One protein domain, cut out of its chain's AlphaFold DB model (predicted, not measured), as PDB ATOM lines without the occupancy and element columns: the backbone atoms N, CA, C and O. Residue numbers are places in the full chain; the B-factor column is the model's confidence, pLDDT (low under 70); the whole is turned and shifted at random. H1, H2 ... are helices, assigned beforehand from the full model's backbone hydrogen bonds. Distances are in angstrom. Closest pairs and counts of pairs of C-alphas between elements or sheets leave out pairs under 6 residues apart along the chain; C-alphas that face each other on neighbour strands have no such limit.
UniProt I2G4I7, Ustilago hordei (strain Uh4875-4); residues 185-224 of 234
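This is residues 185 to 224 of the 234 residues of a protein of Ustilago hordei (strain Uh4875-4) (UniProt I2G4I7). A long helix, H1, and a shorter one, H3, make a V with unequal arms, and the very short H2 sits at its point, where the chain folds back. The far part of H1, residues 185 to 193, sticks out. The printed part has 40 residues with three named helices, in the order H1, H2, H3, and no named strand; the class is all helix. It is only just loose, close to compact, with a radius of gyration of the C-alphas of 11.0 A, and elongated, spanning 36 by 19 by 11 A.

H1, residues 185 to 203, is 28.0 A from first to last C-alpha and begins at C-alpha 185, (305.661, -63.275, 13.409). H2 is residues 205 to 209, with C-alpha 205 at (316.989, -88.313, 31.927). H3, residues 211 to 222, is 16.2 A long and ends at C-alpha 222, (303.184, -79.985, 23.324).

H1 and H3 only just touch, with 3 pairs of C-alphas within 8 A, through residue 201 of H1 alone and residues 214 to 218 of H3 alone. The closest C-alphas are those of Ile 201 and Leu 215, 7.0 A apart. H1 and H3 run opposite ways at a steep tilt of 46 degrees. H1 and H2 are close but not clearly touching; their closest C-alphas, of Ile 201 and Tyr 207, are 6.7 A apart. H2 and H3 touch only at the corner by their link, closest at the C-alphas of Tyr 207 and Ala 214, 5.2 A apart, with residues 213 to 215 alone of H3. Each O i to N i+4 pair is within hydrogen-bond range in H3, 14 of 15 are in H1, and 0 of 1 in H2, where 1 of 2 O i to N i+3 pairs is.

The two C-alphas farthest apart, of Lys 185 and Lys 209, are 36.0 A apart. Without residues 185 to 193, which stand free, the body spans 23 by 16 by 10 A. The printed part has no cut, and both links are tight. The mean pLDDT of the printed part is 91.2; residues 223 to 224 are under 70.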
ATOM      1  N   LYS A 185     305.838 -63.339  11.954       86.94
ATOM      2  CA  LYS A 185     305.661 -63.275  13.409       86.94
ATOM      3  C   LYS A 185     305.275 -64.627  14.019       86.94
ATOM      4  O   LYS A 185     305.788 -64.989  15.075       86.94
ATOM      5  N   ALA A 186     304.393 -65.386  13.368       86.06
ATOM      6  CA  ALA A 186     304.023 -66.724  13.825       86.06
ATOM      7  C   ALA A 186     305.172 -67.727  13.645       86.06
ATOM      8  O   ALA A 186     305.398 -68.536  14.542       86.06
ATOM      9  N   ARG A 187     305.943 -67.630  12.550       89.31
ATOM     10  CA  ARG A 187     307.153 -68.447  12.342       89.31
ATOM     11  C   ARG A 187     308.201 -68.182  13.423       89.31
ATOM     12  O   ARG A 187     308.645 -69.128  14.065       89.31
ATOM     13  N   LYS A 188     308.518 -66.911  13.687       94.38
ATOM     14  CA  LYS A 188     309.451 -66.492  14.749       94.38
ATOM     15  C   LYS A 188     309.003 -67.006  16.118       94.38
ATOM     16  O   LYS A 188     309.794 -67.609  16.832       94.38
ATOM     17  N   LYS A 189     307.715 -66.857  16.453       91.38
ATOM     18  CA  LYS A 189     307.157 -67.366  17.717       91.38
ATOM     19  C   LYS A 189     307.213 -68.897  17.825       91.38
ATOM     20  O   LYS A 189     307.465 -69.422  18.904       91.38
ATOM     21  N   ALA A 190     306.953 -69.616  16.735       87.31
ATOM     22  CA  ALA A 190     307.050 -71.073  16.721       87.31
ATOM     23  C   ALA A 190     308.505 -71.539  16.897       87.31
ATOM     24  O   ALA A 190     308.755 -72.486  17.637       87.31
ATOM     25  N   LEU A 191     309.455 -70.838  16.269       93.62
ATOM     26  CA  LEU A 191     310.881 -71.131  16.372       93.62
ATOM     27  C   LEU A 191     311.410 -70.913  17.797       93.62
ATOM     28  O   LEU A 191     312.094 -71.785  18.326       93.62
ATOM     29  N   THR A 192     311.060 -69.796  18.443       93.69
ATOM     30  CA  THR A 192     311.500 -69.524  19.823       93.69
ATOM     31  C   THR A 192     310.942 -70.541  20.818       93.69
ATOM     32  O   THR A 192     311.668 -70.992  21.701       93.69
ATOM     33  N   LEU A 193     309.682 -70.955  20.647       89.62
ATOM     34  CA  LEU A 193     309.070 -72.014  21.452       89.62
ATOM     35  C   LEU A 193     309.795 -73.351  21.246       89.62
ATOM     36  O   LEU A 193     310.126 -74.027  22.220       89.62
ATOM     37  N   GLU A 194     310.080 -73.728  19.998       90.25
ATOM     38  CA  GLU A 194     310.783 -74.982  19.708       90.25
ATOM     39  C   GLU A 194     312.204 -74.984  20.289       90.25
ATOM     40  O   GLU A 194     312.619 -75.985  20.869       90.25
ATOM     41  N   MET A 195     312.914 -73.854  20.241       94.75
ATOM     42  CA  MET A 195     314.235 -73.715  20.863       94.75
ATOM     43  C   MET A 195     314.178 -73.924  22.386       94.75
ATOM     44  O   MET A 195     314.971 -74.683  22.943       94.75
ATOM     45  N   GLN A 196     313.192 -73.331  23.070       91.75
ATOM     46  CA  GLN A 196     312.977 -73.573  24.505       91.75
ATOM     47  C   GLN A 196     312.643 -75.041  24.800       91.75
ATOM     48  O   GLN A 196     313.119 -75.614  25.780       91.75
ATOM     49  N   ARG A 197     311.841 -75.672  23.939       92.38
ATOM     50  CA  ARG A 197     311.442 -77.074  24.080       92.38
ATOM     51  C   ARG A 197     312.624 -78.032  23.930       92.38
ATOM     52  O   ARG A 197     312.675 -79.024  24.653       92.38
ATOM     53  N   GLN A 198     313.560 -77.756  23.025       94.06
ATOM     54  CA  GLN A 198     314.752 -78.589  22.839       94.06
ATOM     55  C   GLN A 198     315.589 -78.664  24.117       94.06
ATOM     56  O   GLN A 198     315.954 -79.762  24.534       94.06
ATOM     57  N   ASN A 199     315.781 -77.535  24.804       94.56
ATOM     58  CA  ASN A 199     316.500 -77.503  26.081       94.56
ATOM     59  C   ASN A 199     315.834 -78.385  27.152       94.56
ATOM     60  O   ASN A 199     316.527 -79.048  27.918       94.56
ATOM     61  N   LEU A 200     314.496 -78.439  27.178       93.56
ATOM     62  CA  LEU A 200     313.744 -79.301  28.100       93.56
ATOM     63  C   LEU A 200     313.837 -80.790  27.744       93.56
ATOM     64  O   LEU A 200     313.846 -81.628  28.637       93.56
ATOM     65  N   ILE A 201     313.892 -81.127  26.454       95.00
ATOM     66  CA  ILE A 201     314.051 -82.519  26.008       95.00
ATOM     67  C   ILE A 201     315.453 -83.027  26.352       95.00
ATOM     68  O   ILE A 201     315.604 -84.166  26.785       95.00
ATOM     69  N   LEU A 202     316.476 -82.191  26.162       95.31
ATOM     70  CA  LEU A 202     317.869 -82.566  26.409       95.31
ATOM     71  C   LEU A 202     318.187 -82.731  27.901       95.31
ATOM     72  O   LEU A 202     319.072 -83.514  28.239       95.31
ATOM     73  N   SER A 203     317.474 -82.030  28.787       96.00
ATOM     74  CA  SER A 203     317.639 -82.173  30.237       96.00
ATOM     75  C   SER A 203     316.867 -83.354  30.841       96.00
ATOM     76  O   SER A 203     317.116 -83.711  31.992       96.00
ATOM     77  N   ASP A 204     315.964 -83.995  30.089       94.75
ATOM     78  CA  ASP A 204     315.195 -85.145  30.568       94.75
ATOM     79  C   ASP A 204     316.081 -86.412  30.642       94.75
ATOM     80  O   ASP A 204     316.581 -86.883  29.614       94.75
ATOM     81  N   PRO A 205     316.249 -87.054  31.819       95.94
ATOM     82  CA  PRO A 205     316.989 -88.313  31.927       95.94
ATOM     83  C   PRO A 205     316.352 -89.469  31.137       95.94
ATOM     84  O   PRO A 205     317.007 -90.486  30.896       95.94
ATOM     85  N   ALA A 206     315.085 -89.367  30.727       95.44
ATOM     86  CA  ALA A 206     314.480 -90.330  29.815       95.44
ATOM     87  C   ALA A 206     315.041 -90.218  28.385       95.44
ATOM     88  O   ALA A 206     315.041 -91.220  27.663       95.44
ATOM     89  N   TYR A 207     315.557 -89.050  27.985       96.81
ATOM     90  CA  TYR A 207     316.138 -88.833  26.660       96.81
ATOM     91  C   TYR A 207     317.409 -89.660  26.449       96.81
ATOM     92  O   TYR A 207     317.563 -90.291  25.404       96.81
ATOM     93  N   THR A 208     318.275 -89.749  27.465       96.56
ATOM     94  CA  THR A 208     319.501 -90.563  27.402       96.56
ATOM     95  C   THR A 208     319.199 -92.060  27.321       96.56
ATOM     96  O   THR A 208     319.907 -92.800  26.642       96.56
ATOM     97  N   LYS A 209     318.119 -92.513  27.970       97.19
ATOM     98  CA  LYS A 209     317.684 -93.919  27.951       97.19
ATOM     99  C   LYS A 209     316.982 -94.298  26.646       97.19
ATOM    100  O   LYS A 209     317.179 -95.401  26.143       97.19
ATOM    101  N   ASN A 210     316.118 -93.425  26.124       97.25
ATOM    102  CA  ASN A 210     315.397 -93.651  24.873       97.25
ATOM    103  C   ASN A 210     314.972 -92.315  24.226       97.25
ATOM    104  O   ASN A 210     313.875 -91.812  24.514       97.25
ATOM    105  N   PRO A 211     315.773 -91.771  23.290       95.81
ATOM    106  CA  PRO A 211     315.534 -90.437  22.742       95.81
ATOM    107  C   PRO A 211     314.217 -90.366  21.963       95.81
ATOM    108  O   PRO A 211     313.471 -89.399  22.072       95.81
ATOM    109  N   PHE A 212     313.852 -91.425  21.232       96.00
ATOM    110  CA  PHE A 212     312.617 -91.446  20.445       96.00
ATOM    111  C   PHE A 212     311.351 -91.525  21.306       96.00
ATOM    112  O   PHE A 212     310.309 -90.991  20.916       96.00
ATOM    113  N   ALA A 213     311.410 -92.197  22.460       95.69
ATOM    114  CA  ALA A 213     310.290 -92.239  23.395       95.69
ATOM    115  C   ALA A 213     310.094 -90.883  24.084       95.69
ATOM    116  O   ALA A 213     308.966 -90.390  24.111       95.69
ATOM    117  N   ALA A 214     311.183 -90.261  24.546       95.00
ATOM    118  CA  ALA A 214     311.161 -88.924  25.134       95.00
ATOM    119  C   ALA A 214     310.638 -87.882  24.131       95.00
ATOM    120  O   ALA A 214     309.699 -87.147  24.433       95.00
ATOM    121  N   LEU A 215     311.132 -87.899  22.886       92.69
ATOM    122  CA  LEU A 215     310.635 -87.024  21.816       92.69
ATOM    123  C   LEU A 215     309.136 -87.207  21.561       92.69
ATOM    124  O   LEU A 215     308.419 -86.219  21.398       92.69
ATOM    125  N   ARG A 216     308.644 -88.453  21.547       93.62
ATOM    126  CA  ARG A 216     307.215 -88.745  21.359       93.62
ATOM    127  C   ARG A 216     306.376 -88.238  22.527       93.62
ATOM    128  O   ARG A 216     305.314 -87.677  22.281       93.62
ATOM    129  N   LEU A 217     306.844 -88.420  23.760       92.44
ATOM    130  CA  LEU A 217     306.161 -87.954  24.966       92.44
ATOM    131  C   LEU A 217     306.103 -86.423  25.007       92.44
ATOM    132  O   LEU A 217     305.025 -85.850  25.146       92.44
ATOM    133  N   HIS A 218     307.235 -85.753  24.786       90.69
ATOM    134  CA  HIS A 218     307.278 -84.295  24.701       90.69
ATOM    135  C   HIS A 218     306.399 -83.773  23.571       90.69
ATOM    136  O   HIS A 218     305.659 -82.821  23.782       90.69
ATOM    137  N   ALA A 219     306.430 -84.406  22.393       89.50
ATOM    138  CA  ALA A 219     305.536 -84.045  21.300       89.50
ATOM    139  C   ALA A 219     304.067 -84.224  21.693       89.50
ATOM    140  O   ALA A 219     303.269 -83.349  21.412       89.50
ATOM    141  N   GLN A 220     303.686 -85.309  22.370       88.88
ATOM    142  CA  GLN A 220     302.307 -85.497  22.834       88.88
ATOM    143  C   GLN A 220     301.874 -84.408  23.818       88.88
ATOM    144  O   GLN A 220     300.755 -83.914  23.704       88.88
ATOM    145  N   ASN A 221     302.764 -84.001  24.723       85.62
ATOM    146  CA  ASN A 221     302.490 -82.955  25.704       85.62
ATOM    147  C   ASN A 221     302.418 -81.558  25.064       85.62
ATOM    148  O   ASN A 221     301.591 -80.748  25.473       85.62
ATOM    149  N   THR A 222     303.229 -81.274  24.037       80.06
ATOM    150  CA  THR A 222     303.184 -79.985  23.324       80.06
ATOM    151  C   THR A 222     302.075 -79.911  22.275       80.06
ATOM    152  O   THR A 222     301.501 -78.846  22.072       80.06
ATOM    153  N   LEU A 223     301.709 -81.033  21.648       68.19
ATOM    154  CA  LEU A 223     300.604 -81.122  20.683       68.19
ATOM    155  C   LEU A 223     299.221 -81.188  21.361       68.19
ATOM    156  O   LEU A 223     298.203 -81.226  20.669       68.19
ATOM    157  N   ALA A 224     299.165 -81.242  22.699       57.97
ATOM    158  CA  ALA A 224     297.934 -81.425  23.473       57.97
ATOM    159  C   ALA A 224     296.962 -80.225  23.458       57.97
ATOM    160  O   ALA A 224     295.866 -80.336  24.007       57.97
TER     161      ALA A 224